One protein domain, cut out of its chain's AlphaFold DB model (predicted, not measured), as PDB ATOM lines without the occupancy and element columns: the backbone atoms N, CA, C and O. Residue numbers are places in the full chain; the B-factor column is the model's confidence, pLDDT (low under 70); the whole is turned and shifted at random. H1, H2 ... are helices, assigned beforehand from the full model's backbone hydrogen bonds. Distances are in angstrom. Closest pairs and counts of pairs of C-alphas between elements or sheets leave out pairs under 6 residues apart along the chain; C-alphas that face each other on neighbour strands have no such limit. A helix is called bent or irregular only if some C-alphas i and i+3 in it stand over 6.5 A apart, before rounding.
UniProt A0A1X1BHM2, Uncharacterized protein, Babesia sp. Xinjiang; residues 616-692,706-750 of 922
ATOM      1  N   SER A 616     -53.977 -15.891 -40.669       52.09
ATOM      2  CA  SER A 616     -53.706 -16.357 -42.049       52.09
ATOM      3  C   SER A 616     -52.395 -15.829 -42.670       52.09
ATOM      4  O   SER A 616     -51.839 -16.448 -43.579       52.09
ATOM      5  N   HIS A 617     -51.843 -14.732 -42.143       56.50
ATOM      6  CA  HIS A 617     -50.525 -14.207 -42.502       56.50
ATOM      7  C   HIS A 617     -49.350 -15.136 -42.133       56.50
ATOM      8  O   HIS A 617     -48.314 -15.069 -42.790       56.50
ATOM      9  N   LEU A 618     -49.491 -16.039 -41.154       56.88
ATOM     10  CA  LEU A 618     -48.430 -16.973 -40.726       56.88
ATOM     11  C   LEU A 618     -48.122 -18.079 -41.740       56.88
ATOM     12  O   LEU A 618     -47.070 -18.718 -41.676       56.88
ATOM     13  N   PHE A 619     -49.024 -18.274 -42.698       60.12
ATOM     14  CA  PHE A 619     -48.848 -19.166 -43.840       60.12
ATOM     15  C   PHE A 619     -48.524 -18.388 -45.135       60.12
ATOM     16  O   PHE A 619     -48.345 -18.987 -46.193       60.12
ATOM     17  N   GLY A 620     -48.422 -17.054 -45.067       52.91
ATOM     18  CA  GLY A 620     -48.277 -16.175 -46.224       52.91
ATOM     19  C   GLY A 620     -46.830 -15.890 -46.635       52.91
ATOM     20  O   GLY A 620     -46.228 -14.962 -46.110       52.91
ATOM     21  N   ILE A 621     -46.341 -16.628 -47.641       50.19
ATOM     22  CA  ILE A 621     -45.379 -16.275 -48.725       50.19
ATOM     23  C   ILE A 621     -43.997 -15.655 -48.364       50.19
ATOM     24  O   ILE A 621     -43.020 -15.977 -49.033       50.19
ATOM     25  N   GLY A 622     -43.852 -14.800 -47.346       45.94
ATOM     26  CA  GLY A 622     -42.598 -14.103 -47.011       45.94
ATOM     27  C   GLY A 622     -41.697 -14.798 -45.981       45.94
ATOM     28  O   GLY A 622     -40.479 -14.643 -46.040       45.94
ATOM     29  N   GLU A 623     -42.262 -15.579 -45.053       46.66
ATOM     30  CA  GLU A 623     -41.522 -16.205 -43.938       46.66
ATOM     31  C   GLU A 623     -41.612 -17.742 -43.919       46.66
ATOM     32  O   GLU A 623     -41.629 -18.362 -42.854       46.66
ATOM     33  N   VAL A 624     -41.570 -18.401 -45.086       51.62
ATOM     34  CA  VAL A 624     -41.408 -19.874 -45.196       51.62
ATOM     35  C   VAL A 624     -39.963 -20.296 -44.841       51.62
ATOM     36  O   VAL A 624     -39.268 -21.008 -45.564       51.62
ATOM     37  N   SER A 625     -39.473 -19.817 -43.697       49.56
ATOM     38  CA  SER A 625     -38.112 -19.996 -43.209       49.56
ATOM     39  C   SER A 625     -38.016 -21.238 -42.313       49.56
ATOM     40  O   SER A 625     -38.427 -21.262 -41.151       49.56
ATOM     41  N   GLY A 626     -37.464 -22.319 -42.868       54.88
ATOM     42  CA  GLY A 626     -37.031 -23.489 -42.093       54.88
ATOM     43  C   GLY A 626     -38.131 -24.445 -41.614       54.88
ATOM     44  O   GLY A 626     -37.911 -25.179 -40.653       54.88
ATOM     45  N   GLY A 627     -39.304 -24.473 -42.256       64.06
ATOM     46  CA  GLY A 627     -40.308 -25.537 -42.076       64.06
ATOM     47  C   GLY A 627     -41.013 -25.605 -40.710       64.06
ATOM     48  O   GLY A 627     -41.705 -26.590 -40.448       64.06
ATOM     49  N   LYS A 628     -40.906 -24.570 -39.856       71.38
ATOM     50  CA  LYS A 628     -41.671 -24.470 -38.590       71.38
ATOM     51  C   LYS A 628     -43.183 -24.649 -38.813       71.38
ATOM     52  O   LYS A 628     -43.839 -25.314 -38.014       71.38
ATOM     53  N   SER A 629     -43.717 -24.120 -39.918       75.69
ATOM     54  CA  SER A 629     -45.142 -24.187 -40.274       75.69
ATOM     55  C   SER A 629     -45.645 -25.620 -40.498       75.69
ATOM     56  O   SER A 629     -46.772 -25.921 -40.124       75.69
ATOM     57  N   ALA A 630     -44.809 -26.542 -40.992       77.94
ATOM     58  CA  ALA A 630     -45.185 -27.957 -41.092       77.94
ATOM     59  C   ALA A 630     -45.431 -28.580 -39.704       77.94
ATOM     60  O   ALA A 630     -46.324 -29.405 -39.531       77.94
ATOM     61  N   VAL A 631     -44.683 -28.142 -38.686       80.12
ATOM     62  CA  VAL A 631     -44.872 -28.608 -37.306       80.12
ATOM     63  C   VAL A 631     -46.078 -27.942 -36.634       80.12
ATOM     64  O   VAL A 631     -46.720 -28.572 -35.799       80.12
ATOM     65  N   LEU A 632     -46.435 -26.713 -37.030       82.81
ATOM     66  CA  LEU A 632     -47.710 -26.100 -36.643       82.81
ATOM     67  C   LEU A 632     -48.896 -26.895 -37.206       82.81
ATOM     68  O   LEU A 632     -49.805 -27.210 -36.448       82.81
ATOM     69  N   LEU A 633     -48.858 -27.294 -38.482       84.00
ATOM     70  CA  LEU A 633     -49.902 -28.133 -39.089       84.00
ATOM     71  C   LEU A 633     -50.050 -29.487 -38.379       84.00
ATOM     72  O   LEU A 633     -51.170 -29.930 -38.147       84.00
ATOM     73  N   LEU A 634     -48.942 -30.111 -37.961       85.69
ATOM     74  CA  LEU A 634     -48.975 -31.343 -37.162       85.69
ATOM     75  C   LEU A 634     -49.658 -31.147 -35.801       85.69
ATOM     76  O   LEU A 634     -50.388 -32.029 -35.353       85.69
ATOM     77  N   LEU A 635     -49.424 -30.010 -35.138       84.44
ATOM     78  CA  LEU A 635     -50.116 -29.672 -33.893       84.44
ATOM     79  C   LEU A 635     -51.599 -29.372 -34.152       84.44
ATOM     80  O   LEU A 635     -52.441 -29.919 -33.454       84.44
ATOM     81  N   LEU A 636     -51.935 -28.583 -35.177       86.06
ATOM     82  CA  LEU A 636     -53.329 -28.309 -35.544       86.06
ATOM     83  C   LEU A 636     -54.094 -29.598 -35.866       86.06
ATOM     84  O   LEU A 636     -55.227 -29.743 -35.422       86.06
ATOM     85  N   GLN A 637     -53.481 -30.560 -36.564       85.94
ATOM     86  CA  GLN A 637     -54.113 -31.854 -36.822       85.94
ATOM     87  C   GLN A 637     -54.290 -32.672 -35.540       85.94
ATOM     88  O   GLN A 637     -55.361 -33.215 -35.316       85.94
ATOM     89  N   LYS A 638     -53.271 -32.746 -34.674       84.69
ATOM     90  CA  LYS A 638     -53.337 -33.547 -33.438       84.69
ATOM     91  C   LYS A 638     -54.438 -33.086 -32.465       84.69
ATOM     92  O   LYS A 638     -54.869 -33.874 -31.630       84.69
ATOM     93  N   TYR A 639     -54.832 -31.817 -32.539       83.94
ATOM     94  CA  TYR A 639     -55.862 -31.204 -31.695       83.94
ATOM     95  C   TYR A 639     -57.191 -30.972 -32.447       83.94
ATOM     96  O   TYR A 639     -58.016 -30.192 -31.981       83.94
ATOM     97  N   ASP A 640     -57.390 -31.619 -33.605       83.00
ATOM     98  CA  ASP A 640     -58.602 -31.552 -34.442       83.00
ATOM     99  C   ASP A 640     -58.991 -30.132 -34.917       83.00
ATOM    100  O   ASP A 640     -60.155 -29.820 -35.168       83.00
ATOM    101  N   LEU A 641     -57.994 -29.254 -35.078       83.38
ATOM    102  CA  LEU A 641     -58.150 -27.868 -35.546       83.38
ATOM    103  C   LEU A 641     -57.806 -27.687 -37.037       83.38
ATOM    104  O   LEU A 641     -58.128 -26.656 -37.623       83.38
ATOM    105  N   LEU A 642     -57.149 -28.660 -37.681       83.31
ATOM    106  CA  LEU A 642     -56.695 -28.521 -39.070       83.31
ATOM    107  C   LEU A 642     -57.834 -28.685 -40.093       83.31
ATOM    108  O   LEU A 642     -58.232 -29.797 -40.450       83.31
ATOM    109  N   SER A 643     -58.300 -27.570 -40.659       80.81
ATOM    110  CA  SER A 643     -59.255 -27.601 -41.775       80.81
ATOM    111  C   SER A 643     -58.592 -27.943 -43.122       80.81
ATOM    112  O   SER A 643     -57.486 -27.492 -43.428       80.81
ATOM    113  N   ALA A 644     -59.308 -28.675 -43.987       78.44
ATOM    114  CA  ALA A 644     -58.854 -28.989 -45.351       78.44
ATOM    115  C   ALA A 644     -58.562 -27.724 -46.186       78.44
ATOM    116  O   ALA A 644     -57.633 -27.704 -46.993       78.44
ATOM    117  N   ARG A 645     -59.313 -26.636 -45.950       78.62
ATOM    118  CA  ARG A 645     -59.105 -25.333 -46.604       78.62
ATOM    119  C   ARG A 645     -57.786 -24.679 -46.195       78.62
ATOM    120  O   ARG A 645     -57.090 -24.159 -47.064       78.62
ATOM    121  N   LEU A 646     -57.429 -24.724 -44.907       78.69
ATOM    122  CA  LEU A 646     -56.143 -24.212 -44.423       78.69
ATOM    123  C   LEU A 646     -54.984 -25.010 -45.031       78.69
ATOM    124  O   LEU A 646     -54.043 -24.420 -45.558       78.69
ATOM    125  N   LEU A 647     -55.085 -26.345 -45.015       82.81
ATOM    126  CA  LEU A 647     -54.065 -27.223 -45.584       82.81
ATOM    127  C   LEU A 647     -53.898 -26.999 -47.096       82.81
ATOM    128  O   LEU A 647     -52.769 -26.845 -47.555       82.81
ATOM    129  N   SER A 648     -54.995 -26.893 -47.859       81.38
ATOM    130  CA  SER A 648     -54.943 -26.549 -49.289       81.38
ATOM    131  C   SER A 648     -54.268 -25.196 -49.512       81.38
ATOM    132  O   SER A 648     -53.311 -25.126 -50.271       81.38
ATOM    133  N   SER A 649     -54.698 -24.144 -48.803       79.12
ATOM    134  CA  SER A 649     -54.132 -22.790 -48.914       79.12
ATOM    135  C   SER A 649     -52.621 -22.761 -48.644       79.12
ATOM    136  O   SER A 649     -51.858 -22.144 -49.388       79.12
ATOM    137  N   PHE A 650     -52.162 -23.493 -47.624       81.62
ATOM    138  CA  PHE A 650     -50.738 -23.640 -47.330       81.62
ATOM    139  C   PHE A 650     -49.977 -24.361 -48.452       81.62
ATOM    140  O   PHE A 650     -48.921 -23.891 -48.876       81.62
ATOM    141  N   LEU A 651     -50.506 -25.481 -48.952       83.75
ATOM    142  CA  LEU A 651     -49.894 -26.241 -50.047       83.75
ATOM    143  C   LEU A 651     -49.840 -25.414 -51.343       83.75
ATOM    144  O   LEU A 651     -48.810 -25.397 -52.012       83.75
ATOM    145  N   ASP A 652     -50.895 -24.662 -51.661       79.88
ATOM    146  CA  ASP A 652     -50.924 -23.711 -52.777       79.88
ATOM    147  C   ASP A 652     -49.872 -22.600 -52.619       79.88
ATOM    148  O   ASP A 652     -49.156 -22.286 -53.573       79.88
ATOM    149  N   GLY A 653     -49.701 -22.065 -51.406       76.00
ATOM    150  CA  GLY A 653     -48.646 -21.101 -51.084       76.00
ATOM    151  C   GLY A 653     -47.227 -21.644 -51.304       76.00
ATOM    152  O   GLY A 653     -46.350 -20.896 -51.744       76.00
ATOM    153  N   LEU A 654     -46.997 -22.942 -51.067       77.69
ATOM    154  CA  LEU A 654     -45.715 -23.608 -51.344       77.69
ATOM    155  C   LEU A 654     -45.457 -23.846 -52.840       77.69
ATOM    156  O   LEU A 654     -44.301 -23.913 -53.245       77.69
ATOM    157  N   VAL A 655     -46.503 -23.971 -53.662       74.12
ATOM    158  CA  VAL A 655     -46.372 -24.086 -55.129       74.12
ATOM    159  C   VAL A 655     -46.159 -22.712 -55.776       74.12
ATOM    160  O   VAL A 655     -45.464 -22.607 -56.781       74.12
ATOM    161  N   GLY A 656     -46.751 -21.656 -55.208       62.81
ATOM    162  CA  GLY A 656     -46.686 -20.286 -55.727       62.81
ATOM    163  C   GLY A 656     -45.494 -19.438 -55.263       62.81
ATOM    164  O   GLY A 656     -45.447 -18.255 -55.596       62.81
ATOM    165  N   SER A 657     -44.558 -19.987 -54.485       63.03
ATOM    166  CA  SER A 657     -43.373 -19.274 -53.981       63.03
ATOM    167  C   SER A 657     -42.067 -19.979 -54.367       63.03
ATOM    168  O   SER A 657     -42.065 -21.178 -54.638       63.03
ATOM    169  N   ASP A 658     -40.945 -19.245 -54.379       65.56
ATOM    170  CA  ASP A 658     -39.594 -19.765 -54.679       65.56
ATOM    171  C   ASP A 658     -39.052 -20.662 -53.538       65.56
ATOM    172  O   ASP A 658     -38.012 -20.395 -52.923       65.56
ATOM    173  N   VAL A 659     -39.777 -21.734 -53.202       70.38
ATOM    174  CA  VAL A 659     -39.435 -22.651 -52.111       70.38
ATOM    175  C   VAL A 659     -38.193 -23.456 -52.474       70.38
ATOM    176  O   VAL A 659     -38.222 -24.393 -53.273       70.38
ATOM    177  N   ARG A 660     -37.085 -23.151 -51.801       72.31
ATOM    178  CA  ARG A 660     -35.871 -23.969 -51.845       72.31
ATOM    179  C   ARG A 660     -36.048 -25.222 -50.995       72.31
ATOM    180  O   ARG A 660     -35.623 -25.277 -49.844       72.31
ATOM    181  N   TRP A 661     -36.632 -26.261 -51.587       74.94
ATOM    182  CA  TRP A 661     -36.789 -27.583 -50.964       74.94
ATOM    183  C   TRP A 661     -35.464 -28.180 -50.449       74.94
ATOM    184  O   TRP A 661     -35.467 -28.956 -49.499       74.94
ATOM    185  N   LEU A 662     -34.326 -27.770 -51.024       69.56
ATOM    186  CA  LEU A 662     -32.971 -28.144 -50.596       69.56
ATOM    187  C   LEU A 662     -32.594 -27.666 -49.186       69.56
ATOM    188  O   LEU A 662     -31.801 -28.343 -48.517       69.56
ATOM    189  N   ASP A 663     -33.155 -26.524 -48.771       73.88
ATOM    190  CA  ASP A 663     -32.879 -25.830 -47.508       73.88
ATOM    191  C   ASP A 663     -33.805 -26.308 -46.368       73.88
ATOM    192  O   ASP A 663     -33.625 -25.935 -45.206       73.88
ATOM    193  N   TRP A 664     -34.797 -27.154 -46.674       78.50
ATOM    194  CA  TRP A 664     -35.675 -27.768 -45.678       78.50
ATOM    195  C   TRP A 664     -35.006 -28.972 -44.998       78.50
ATOM    196  O   TRP A 664     -34.389 -29.822 -45.640       78.50
ATOM    197  N   ASP A 665     -35.199 -29.097 -43.681       80.25
ATOM    198  CA  ASP A 665     -34.896 -30.336 -42.957       80.25
ATOM    199  C   ASP A 665     -35.804 -31.468 -43.499       80.25
ATOM    200  O   ASP A 665     -37.032 -31.305 -43.489       80.25
ATOM    201  N   PRO A 666     -35.252 -32.629 -43.917       83.25
ATOM    202  CA  PRO A 666     -36.015 -33.831 -44.271       83.25
ATOM    203  C   PRO A 666     -37.115 -34.208 -43.273       83.25
ATOM    204  O   PRO A 666     -38.135 -34.784 -43.646       83.25
ATOM    205  N   ARG A 667     -36.933 -33.868 -41.992       84.38
ATOM    206  CA  ARG A 667     -37.937 -34.045 -40.943       84.38
ATOM    207  C   ARG A 667     -39.188 -33.206 -41.176       84.38
ATOM    208  O   ARG A 667     -40.278 -33.709 -40.947       84.38
ATOM    209  N   ASN A 668     -39.051 -31.962 -41.622       83.62
ATOM    210  CA  ASN A 668     -40.190 -31.072 -41.847       83.62
ATOM    211  C   ASN A 668     -40.969 -31.486 -43.104       83.62
ATOM    212  O   ASN A 668     -42.194 -31.420 -43.106       83.62
ATOM    213  N   ILE A 669     -40.270 -31.998 -44.125       84.56
ATOM    214  CA  ILE A 669     -40.890 -32.615 -45.309       84.56
ATOM    215  C   ILE A 669     -41.663 -33.881 -44.906       84.56
ATOM    216  O   ILE A 669     -42.827 -34.022 -45.261       84.56
ATOM    217  N   SER A 670     -41.053 -34.766 -44.109       86.75
ATOM    218  CA  SER A 670     -41.712 -35.962 -43.556       86.75
ATOM    219  C   SER A 670     -42.950 -35.618 -42.725       86.75
ATOM    220  O   SER A 670     -43.987 -36.233 -42.938       86.75
ATOM    221  N   ILE A 671     -42.885 -34.595 -41.866       85.56
ATOM    222  CA  ILE A 671     -44.037 -34.121 -41.085       85.56
ATOM    223  C   ILE A 671     -45.161 -33.610 -41.997       85.56
ATOM    224  O   ILE A 671     -46.313 -33.976 -41.788       85.56
ATOM    225  N   LEU A 672     -44.849 -32.805 -43.020       87.25
ATOM    226  CA  LEU A 672     -45.851 -32.342 -43.987       87.25
ATOM    227  C   LEU A 672     -46.514 -33.524 -44.715       87.25
ATOM    228  O   LEU A 672     -47.732 -33.552 -44.866       87.25
ATOM    229  N   CYS A 673     -45.718 -34.519 -45.109       87.00
ATOM    230  CA  CYS A 673     -46.205 -35.740 -45.744       87.00
ATOM    231  C   CYS A 673     -47.103 -36.564 -44.809       87.00
ATOM    232  O   CYS A 673     -48.154 -37.024 -45.244       87.00
ATOM    233  N   ASP A 674     -46.736 -36.717 -43.533       86.12
ATOM    234  CA  ASP A 674     -47.555 -37.414 -42.534       86.12
ATOM    235  C   ASP A 674     -48.896 -36.692 -42.301       86.12
ATOM    236  O   ASP A 674     -49.932 -37.351 -42.224       86.12
ATOM    237  N   VAL A 675     -48.893 -35.351 -42.245       85.44
ATOM    238  CA  VAL A 675     -50.113 -34.541 -42.079       85.44
ATOM    239  C   VAL A 675     -51.062 -34.712 -43.263       85.44
ATOM    240  O   VAL A 675     -52.231 -35.034 -43.062       85.44
ATOM    241  N   VAL A 676     -50.556 -34.564 -44.494       85.25
ATOM    242  CA  VAL A 676     -51.342 -34.786 -45.722       85.25
ATOM    243  C   VAL A 676     -51.878 -36.217 -45.772       85.25
ATOM    244  O   VAL A 676     -53.064 -36.411 -46.024       85.25
ATOM    245  N   THR A 677     -51.036 -37.210 -45.461       83.25
ATOM    246  CA  THR A 677     -51.423 -38.630 -45.444       83.25
ATOM    247  C   THR A 677     -52.592 -38.871 -44.491       83.25
ATOM    248  O   THR A 677     -53.598 -39.450 -44.885       83.25
ATOM    249  N   ARG A 678     -52.495 -38.395 -43.244       79.88
ATOM    250  CA  ARG A 678     -53.565 -38.542 -42.247       79.88
ATOM    251  C   ARG A 678     -54.828 -37.768 -42.634       79.88
ATOM    252  O   ARG A 678     -55.905 -38.339 -42.596       79.88
ATOM    253  N   SER A 679     -54.689 -36.526 -43.107       80.31
ATOM    254  CA  SER A 679     -55.818 -35.675 -43.527       80.31
ATOM    255  C   SER A 679     -56.593 -36.224 -44.731       80.31
ATOM    256  O   SER A 679     -57.751 -35.852 -44.928       80.31
ATOM    257  N   ALA A 680     -55.958 -37.063 -45.550       74.25
ATOM    258  CA  ALA A 680     -56.611 -37.811 -46.615       74.25
ATOM    259  C   ALA A 680     -57.238 -39.120 -46.094       74.25
ATOM    260  O   ALA A 680     -58.373 -39.412 -46.455       74.25
ATOM    261  N   LEU A 681     -56.560 -39.856 -45.201       71.06
ATOM    262  CA  LEU A 681     -57.080 -41.104 -44.613       71.06
ATOM    263  C   LEU A 681     -58.313 -40.888 -43.720       71.06
ATOM    264  O   LEU A 681     -59.326 -41.549 -43.911       71.06
ATOM    265  N   GLU A 682     -58.276 -39.890 -42.831       67.88
ATOM    266  CA  GLU A 682     -59.392 -39.468 -41.958       67.88
ATOM    267  C   GLU A 682     -60.668 -39.099 -42.744       67.88
ATOM    268  O   GLU A 682     -61.753 -38.992 -42.175       67.88
ATOM    269  N   ARG A 683     -60.543 -38.870 -44.060       62.44
ATOM    270  CA  ARG A 683     -61.645 -38.540 -44.976       62.44
ATOM    271  C   ARG A 683     -61.942 -39.661 -45.983       62.44
ATOM    272  O   ARG A 683     -63.025 -39.658 -46.566       62.44
ATOM    273  N   SER A 684     -61.043 -40.639 -46.150       52.59
ATOM    274  CA  SER A 684     -61.243 -41.810 -47.015       52.59
ATOM    275  C   SER A 684     -62.032 -42.944 -46.364       52.59
ATOM    276  O   SER A 684     -62.470 -43.830 -47.085       52.59
ATOM    277  N   ASP A 685     -62.306 -42.903 -45.057       41.50
ATOM    278  CA  ASP A 685     -63.226 -43.856 -44.399       41.50
ATOM    279  C   ASP A 685     -64.673 -43.799 -44.958       41.50
ATOM    280  O   ASP A 685     -65.504 -44.644 -44.636       41.50
ATOM    281  N   ASN A 686     -64.973 -42.831 -45.839       37.69
ATOM    282  CA  ASN A 686     -66.217 -42.727 -46.615       37.69
ATOM    283  C   ASN A 686     -66.055 -43.077 -48.117       37.69
ATOM    284  O   ASN A 686     -66.961 -42.802 -48.905       37.69
ATOM    285  N   LEU A 687     -64.910 -43.624 -48.543       37.78
ATOM    286  CA  LEU A 687     -64.592 -43.954 -49.938       37.78
ATOM    287  C   LEU A 687     -64.137 -45.415 -50.057       37.78
ATOM    288  O   LEU A 687     -63.035 -45.774 -49.648       37.78
ATOM    289  N   GLU A 688     -64.971 -46.255 -50.673       33.78
ATOM    290  CA  GLU A 688     -64.583 -47.620 -51.038       33.78
ATOM    291  C   GLU A 688     -63.489 -47.584 -52.120       33.78
ATOM    292  O   GLU A 688     -63.719 -47.161 -53.254       33.78
ATOM    293  N   ILE A 689     -62.284 -48.037 -51.767       38.53
ATOM    294  CA  ILE A 689     -61.169 -48.214 -52.703       38.53
ATOM    295  C   ILE A 689     -61.291 -49.614 -53.315       38.53
ATOM    296  O   ILE A 689     -61.184 -50.613 -52.597       38.53
ATOM    297  N   ASP A 690     -61.499 -49.711 -54.633       33.50
ATOM    298  CA  ASP A 690     -61.542 -51.013 -55.307       33.50
ATOM    299  C   ASP A 690     -60.147 -51.670 -55.318       33.50
ATOM    300  O   ASP A 690     -59.102 -51.014 -55.280       33.50
ATOM    301  N   ARG A 691     -60.118 -53.001 -55.427       32.62
ATOM    302  CA  ARG A 691     -58.941 -53.890 -55.359       32.62
ATOM    303  C   ARG A 691     -57.884 -53.662 -56.453       32.62
ATOM    304  O   ARG A 691     -56.956 -54.459 -56.572       32.62
ATOM    305  N   ARG A 692     -58.025 -52.611 -57.263       32.53
ATOM    306  CA  ARG A 692     -57.080 -52.170 -58.300       32.53
ATOM    307  C   ARG A 692     -56.379 -50.847 -57.975       32.53
ATOM    308  O   ARG A 692     -55.491 -50.461 -58.723       32.53
ATOM    309  N   SER A 706     -63.760 -29.283 -51.664       51.91
ATOM    310  CA  SER A 706     -62.579 -28.922 -50.851       51.91
ATOM    311  C   SER A 706     -61.469 -29.967 -50.890       51.91
ATOM    312  O   SER A 706     -60.289 -29.624 -50.833       51.91
ATOM    313  N   ASP A 707     -61.847 -31.237 -50.976       62.66
ATOM    314  CA  ASP A 707     -60.932 -32.345 -50.705       62.66
ATOM    315  C   ASP A 707     -60.164 -32.725 -51.977       62.66
ATOM    316  O   ASP A 707     -58.954 -32.946 -51.934       62.66
ATOM    317  N   SER A 708     -60.833 -32.639 -53.135       68.19
ATOM    318  CA  SER A 708     -60.190 -32.660 -54.455       68.19
ATOM    319  C   SER A 708     -59.186 -31.512 -54.628       68.19
ATOM    320  O   SER A 708     -58.094 -31.734 -55.148       68.19
ATOM    321  N   ALA A 709     -59.498 -30.306 -54.133       73.44
ATOM    322  CA  ALA A 709     -58.573 -29.173 -54.155       73.44
ATOM    323  C   ALA A 709     -57.327 -29.436 -53.290       73.44
ATOM    324  O   ALA A 709     -56.208 -29.296 -53.777       73.44
ATOM    325  N   MET A 710     -57.507 -29.906 -52.048       82.44
ATOM    326  CA  MET A 710     -56.391 -30.245 -51.156       82.44
ATOM    327  C   MET A 710     -55.487 -31.340 -51.749       82.44
ATOM    328  O   MET A 710     -54.264 -31.189 -51.727       82.44
ATOM    329  N   LEU A 711     -56.064 -32.409 -52.315       80.56
ATOM    330  CA  LEU A 711     -55.299 -33.466 -52.988       80.56
ATOM    331  C   LEU A 711     -54.552 -32.930 -54.220       80.56
ATOM    332  O   LEU A 711     -53.362 -33.194 -54.363       80.56
ATOM    333  N   ALA A 712     -55.185 -32.100 -55.055       81.88
ATOM    334  CA  ALA A 712     -54.537 -31.482 -56.216       81.88
ATOM    335  C   ALA A 712     -53.414 -30.488 -55.838       81.88
ATOM    336  O   ALA A 712     -52.456 -30.302 -56.596       81.88
ATOM    337  N   SER A 713     -53.501 -29.830 -54.678       81.25
ATOM    338  CA  SER A 713     -52.420 -28.996 -54.131       81.25
ATOM    339  C   SER A 713     -51.285 -29.847 -53.555       81.25
ATOM    340  O   SER A 713     -50.117 -29.560 -53.820       81.25
ATOM    341  N   ALA A 714     -51.604 -30.938 -52.853       84.12
ATOM    342  CA  ALA A 714     -50.617 -31.906 -52.373       84.12
ATOM    343  C   ALA A 714     -49.856 -32.574 -53.529       84.12
ATOM    344  O   ALA A 714     -48.631 -32.673 -53.479       84.12
ATOM    345  N   GLU A 715     -50.553 -32.968 -54.596       84.62
ATOM    346  CA  GLU A 715     -49.948 -33.593 -55.772       84.62
ATOM    347  C   GLU A 715     -48.962 -32.633 -56.455       84.62
ATOM    348  O   GLU A 715     -47.832 -33.012 -56.754       84.62
ATOM    349  N   ARG A 716     -49.329 -31.352 -56.621       83.81
ATOM    350  CA  ARG A 716     -48.415 -30.320 -57.146       83.81
ATOM    351  C   ARG A 716     -47.163 -30.157 -56.280       83.81
ATOM    352  O   ARG A 716     -46.062 -30.149 -56.828       83.81
ATOM    353  N   VAL A 717     -47.307 -30.099 -54.952       83.19
ATOM    354  CA  VAL A 717     -46.166 -30.054 -54.017       83.19
ATOM    355  C   VAL A 717     -45.277 -31.295 -54.155       83.19
ATOM    356  O   VAL A 717     -44.054 -31.171 -54.243       83.19
ATOM    357  N   LEU A 718     -45.866 -32.491 -54.240       83.94
ATOM    358  CA  LEU A 718     -45.130 -33.744 -54.430       83.94
ATOM    359  C   LEU A 718     -44.397 -33.789 -55.777       83.94
ATOM    360  O   LEU A 718     -43.244 -34.217 -55.809       83.94
ATOM    361  N   ARG A 719     -44.993 -33.280 -56.865       82.69
ATOM    362  CA  ARG A 719     -44.315 -33.134 -58.167       82.69
ATOM    363  C   ARG A 719     -43.112 -32.181 -58.085       82.69
ATOM    364  O   ARG A 719     -42.073 -32.484 -58.670       82.69
ATOM    365  N   CYS A 720     -43.200 -31.081 -57.331       78.75
ATOM    366  CA  CYS A 720     -42.059 -30.188 -57.081       78.75
ATOM    367  C   CYS A 720     -40.937 -30.889 -56.292       78.75
ATOM    368  O   CYS A 720     -39.776 -30.835 -56.698       78.75
ATOM    369  N   ILE A 721     -41.272 -31.597 -55.206       79.19
ATOM    370  CA  ILE A 721     -40.299 -32.376 -54.416       79.19
ATOM    371  C   ILE A 721     -39.646 -33.464 -55.286       79.19
ATOM    372  O   ILE A 721     -38.424 -33.619 -55.258       79.19
ATOM    373  N   LYS A 722     -40.436 -34.176 -56.102       76.94
ATOM    374  CA  LYS A 722     -39.953 -35.179 -57.061       76.94
ATOM    375  C   LYS A 722     -38.964 -34.587 -58.065       76.94
ATOM    376  O   LYS A 722     -37.896 -35.157 -58.254       76.94
ATOM    377  N   HIS A 723     -39.262 -33.432 -58.660       76.88
ATOM    378  CA  HIS A 723     -38.355 -32.805 -59.622       76.88
ATOM    379  C   HIS A 723     -36.960 -32.541 -59.020       76.88
ATOM    380  O   HIS A 723     -35.948 -32.809 -59.665       76.88
ATOM    381  N   HIS A 724     -36.887 -32.111 -57.755       72.81
ATOM    382  CA  HIS A 724     -35.610 -31.970 -57.046       72.81
ATOM    383  C   HIS A 724     -34.947 -33.315 -56.699       72.81
ATOM    384  O   HIS A 724     -33.723 -33.422 -56.770       72.81
ATOM    385  N   LEU A 725     -35.727 -34.347 -56.362       71.62
ATOM    386  CA  LEU A 725     -35.214 -35.703 -56.136       71.62
ATOM    387  C   LEU A 725     -34.585 -36.312 -57.392       71.62
ATOM    388  O   LEU A 725     -33.529 -36.930 -57.285       71.62
ATOM    389  N   ASP A 726     -35.195 -36.126 -58.561       70.06
ATOM    390  CA  ASP A 726     -34.691 -36.672 -59.824       70.06
ATOM    391  C   ASP A 726     -33.386 -35.976 -60.262       70.06
ATOM    392  O   ASP A 726     -32.457 -36.635 -60.732       70.06
ATOM    393  N   VAL A 727     -33.273 -34.658 -60.040       66.25
ATOM    394  CA  VAL A 727     -32.086 -33.858 -60.402       66.25
ATOM    395  C   VAL A 727     -30.915 -34.040 -59.417       66.25
ATOM    396  O   VAL A 727     -29.762 -34.044 -59.845       66.25
ATOM    397  N   GLU A 728     -31.170 -34.244 -58.116       63.38
ATOM    398  CA  GLU A 728     -30.134 -34.302 -57.057       63.38
ATOM    399  C   GLU A 728     -30.122 -35.616 -56.237       63.38
ATOM    400  O   GLU A 728     -29.683 -35.663 -55.079       63.38
ATOM    401  N   SER A 729     -30.599 -36.713 -56.832       58.53
ATOM    402  CA  SER A 729     -30.883 -38.005 -56.169       58.53
ATOM    403  C   SER A 729     -29.797 -38.543 -55.219       58.53
ATOM    404  O   SER A 729     -30.108 -39.143 -54.180       58.53
ATOM    405  N   ALA A 730     -28.514 -38.332 -55.525       63.28
ATOM    406  CA  ALA A 730     -27.390 -38.838 -54.733       63.28
ATOM    407  C   ALA A 730     -27.291 -38.225 -53.321       63.28
ATOM    408  O   ALA A 730     -26.943 -38.938 -52.375       63.28
ATOM    409  N   ASP A 731     -27.625 -36.943 -53.154       65.44
ATOM    410  CA  ASP A 731     -27.500 -36.252 -51.863       65.44
ATOM    411  C   ASP A 731     -28.798 -36.308 -51.052       65.44
ATOM    412  O   ASP A 731     -28.768 -36.531 -49.836       65.44
ATOM    413  N   TRP A 732     -29.959 -36.245 -51.708       65.31
ATOM    414  CA  TRP A 732     -31.250 -36.465 -51.047       65.31
ATOM    415  C   TRP A 732     -31.379 -37.878 -50.469       65.31
ATOM    416  O   TRP A 732     -31.790 -38.044 -49.314       65.31
ATOM    417  N   SER A 733     -30.918 -38.896 -51.204       65.38
ATOM    418  CA  SER A 733     -30.864 -40.286 -50.722       65.38
ATOM    419  C   SER A 733     -29.883 -40.520 -49.562       65.38
ATOM    420  O   SER A 733     -29.860 -41.618 -48.999       65.38
ATOM    421  N   ARG A 734     -29.119 -39.499 -49.143       70.19
ATOM    422  CA  ARG A 734     -28.312 -39.488 -47.910       70.19
ATOM    423  C   ARG A 734     -28.923 -38.628 -46.799       70.19
ATOM    424  O   ARG A 734     -28.777 -38.989 -45.634       70.19
ATOM    425  N   LYS A 735     -29.619 -37.534 -47.139       78.19
ATOM    426  CA  LYS A 735     -30.262 -36.614 -46.181       78.19
ATOM    427  C   LYS A 735     -31.403 -37.266 -45.380       78.19
ATOM    428  O   LYS A 735     -31.483 -37.063 -44.171       78.19
ATOM    429  N   PHE A 736     -32.273 -38.051 -46.020       80.44
ATOM    430  CA  PHE A 736     -33.439 -38.661 -45.360       80.44
ATOM    431  C   PHE A 736     -33.052 -39.897 -44.539       80.44
ATOM    432  O   PHE A 736     -32.322 -40.759 -45.025       80.44
ATOM    433  N   ASN A 737     -33.605 -40.071 -43.338       86.94
ATOM    434  CA  ASN A 737     -33.589 -41.358 -42.633       86.94
ATOM    435  C   ASN A 737     -34.671 -42.314 -43.195       86.94
ATOM    436  O   ASN A 737     -35.402 -41.956 -44.119       86.94
ATOM    437  N   ASN A 738     -34.739 -43.556 -42.705       87.06
ATOM    438  CA  ASN A 738     -35.672 -44.556 -43.246       87.06
ATOM    439  C   ASN A 738     -37.145 -44.194 -43.014       87.06
ATOM    440  O   ASN A 738     -37.945 -44.346 -43.930       87.06
ATOM    441  N   ASP A 739     -37.493 -43.695 -41.828       84.12
ATOM    442  CA  ASP A 739     -38.880 -43.372 -41.486       84.12
ATOM    443  C   ASP A 739     -39.345 -42.095 -42.206       84.12
ATOM    444  O   ASP A 739     -40.448 -42.067 -42.736       84.12
ATOM    445  N   GLN A 740     -38.469 -41.089 -42.340       88.62
ATOM    446  CA  GLN A 740     -38.742 -39.871 -43.116       88.62
ATOM    447  C   GLN A 740     -38.991 -40.164 -44.602       88.62
ATOM    448  O   GLN A 740     -39.856 -39.547 -45.222       88.62
ATOM    449  N   LEU A 741     -38.221 -41.094 -45.182       86.88
ATOM    450  CA  LEU A 741     -38.424 -41.526 -46.563       86.88
ATOM    451  C   LEU A 741     -39.747 -42.293 -46.703       86.88
ATOM    452  O   LEU A 741     -40.462 -42.083 -47.675       86.88
ATOM    453  N   LEU A 742     -40.109 -43.127 -45.722       86.88
ATOM    454  CA  LEU A 742     -41.396 -43.829 -45.715       86.88
ATOM    455  C   LEU A 742     -42.594 -42.876 -45.619       86.88
ATOM    456  O   LEU A 742     -43.559 -43.092 -46.344       86.88
ATOM    457  N   SER A 743     -42.528 -41.811 -44.809       87.31
ATOM    458  CA  SER A 743     -43.561 -40.758 -44.783       87.31
ATOM    459  C   SER A 743     -43.781 -40.141 -46.167       87.31
ATOM    460  O   SER A 743     -44.916 -40.021 -46.624       87.31
ATOM    461  N   LEU A 744     -42.691 -39.791 -46.863       87.31
ATOM    462  CA  LEU A 744     -42.754 -39.206 -48.205       87.31
ATOM    463  C   LEU A 744     -43.363 -40.176 -49.227       87.31
ATOM    464  O   LEU A 744     -44.243 -39.784 -49.989       87.31
ATOM    465  N   VAL A 745     -42.929 -41.440 -49.235       85.50
ATOM    466  CA  VAL A 745     -43.450 -42.431 -50.190       85.50
ATOM    467  C   VAL A 745     -44.897 -42.814 -49.889       85.50
ATOM    468  O   VAL A 745     -45.671 -42.975 -50.825       85.50
ATOM    469  N   ARG A 746     -45.300 -42.896 -48.613       83.75
ATOM    470  CA  ARG A 746     -46.701 -43.131 -48.232       83.75
ATOM    471  C   ARG A 746     -47.608 -41.992 -48.703       83.75
ATOM    472  O   ARG A 746     -48.664 -42.264 -49.262       83.75
ATOM    473  N   CYS A 747     -47.166 -40.745 -48.542       84.25
ATOM    474  CA  CYS A 747     -47.871 -39.571 -49.054       84.25
ATOM    475  C   CYS A 747     -47.970 -39.595 -50.589       84.25
ATOM    476  O   CYS A 747     -49.055 -39.421 -51.134       84.25
ATOM    477  N   HIS A 748     -46.871 -39.901 -51.293       83.69
ATOM    478  CA  HIS A 748     -46.886 -40.039 -52.753       83.69
ATOM    479  C   HIS A 748     -47.828 -41.150 -53.229       83.69
ATOM    480  O   HIS A 748     -48.601 -40.936 -54.154       83.69
ATOM    481  N   PHE A 749     -47.792 -42.327 -52.601       81.88
ATOM    482  CA  PHE A 749     -48.684 -43.434 -52.940       81.88
ATOM    483  C   PHE A 749     -50.157 -43.059 -52.740       81.88
ATOM    484  O   PHE A 749     -50.965 -43.296 -53.630       81.88
ATOM    485  N   LEU A 750     -50.498 -42.420 -51.617       77.88
ATOM    486  CA  LEU A 750     -51.879 -42.045 -51.313       77.88
ATOM    487  C   LEU A 750     -52.421 -40.939 -52.235       77.88
ATOM    488  O   LEU A 750     -53.591 -40.970 -52.596       77.88
TER     489      LEU A 750
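This is residues 616 to 692 and 706 to 750 of the 922 residues of an uncharacterized protein of Babesia sp. Xinjiang (UniProt A0A1X1BHM2). Look first for H4, which runs through the middle of a helical bundle, with H2 packed on one side of it and H6 on the opposite side. H3 and the long H5 pack together next to these, the last part of H5 turns toward the first residue of H4 past a kink near residue 729, little H1 lies by H2 and H3, and residues 684 to 692 stick out as a free tail. H3, H4, H5 and H6 make an up-and-down bundle, each running against the one before it in the chain. The printed part has 122 residues with six named helices, H1 to H6 in order, and no named strand; its class is all helix. It is compact, with a radius of gyration of the C-alphas of 14.2 A, and spans 39 by 39 by 24 A.

Find C-alpha 616 at (-53.706, -16.357, -42.049), where H1, residues 616 to 619, begins. Next come H2, residues 628 to 638, 15.7 A long, and H3, residues 644 to 655, 16.6 A. H4, residues 666 to 684, runs 26.6 A from C-alpha 666 at (-36.015, -33.831, -44.271). After the cut you meet H5, residues 707 to 735, 31.3 A, which is irregular: C-alphas 727 and 730 are 8.9 A apart. H6, residues 738 to 750, 18.3 A, ends at C-alpha 750 at (-51.879, -42.045, -51.313).

Begin at H4, the hub, which touches three helices. H2 touches it at a shallow tilt of 31 degrees, the same way, closest at the C-alphas of Ala 630 and Leu 672, 5.3 A. H6 touches it, closest at the C-alphas of Ser 670 and Gln 740, 4.9 A, the same way at a steep tilt of 38 degrees, only just past shallow. H5 and H4 only just touch, with 3 pairs of C-alphas within 8 A; the closest, Pro 666 and Lys 735, are 6.7 A apart. H5 touches H3 with residues 707 to 720 alone, closest at the C-alphas of Ser 648 and Met 710, 4.4 A. H1 is close but not clearly touching H3, with the C-alphas of Phe 619 and Phe 650 6.0 A apart. H2 and H6 are apart. Every O i to N i+4 pair is within hydrogen-bond range in H2, H3 and H6; H4 has 14 of 15, H5 22 of 25, and H1 is too short for such a pair.

The farthest C-alphas, Gly 622 and Arg 691, are 43.8 A apart. Residues 693 to 705 are not printed, and C-alphas 692 and 706 stand 25.0 A apart across the cut. Of the links printed whole, none is long. Mean pLDDT of the printed part is 72.9, with values under 70 at, among others, residues 616 to 627, 682 to 692 and 727 to 733.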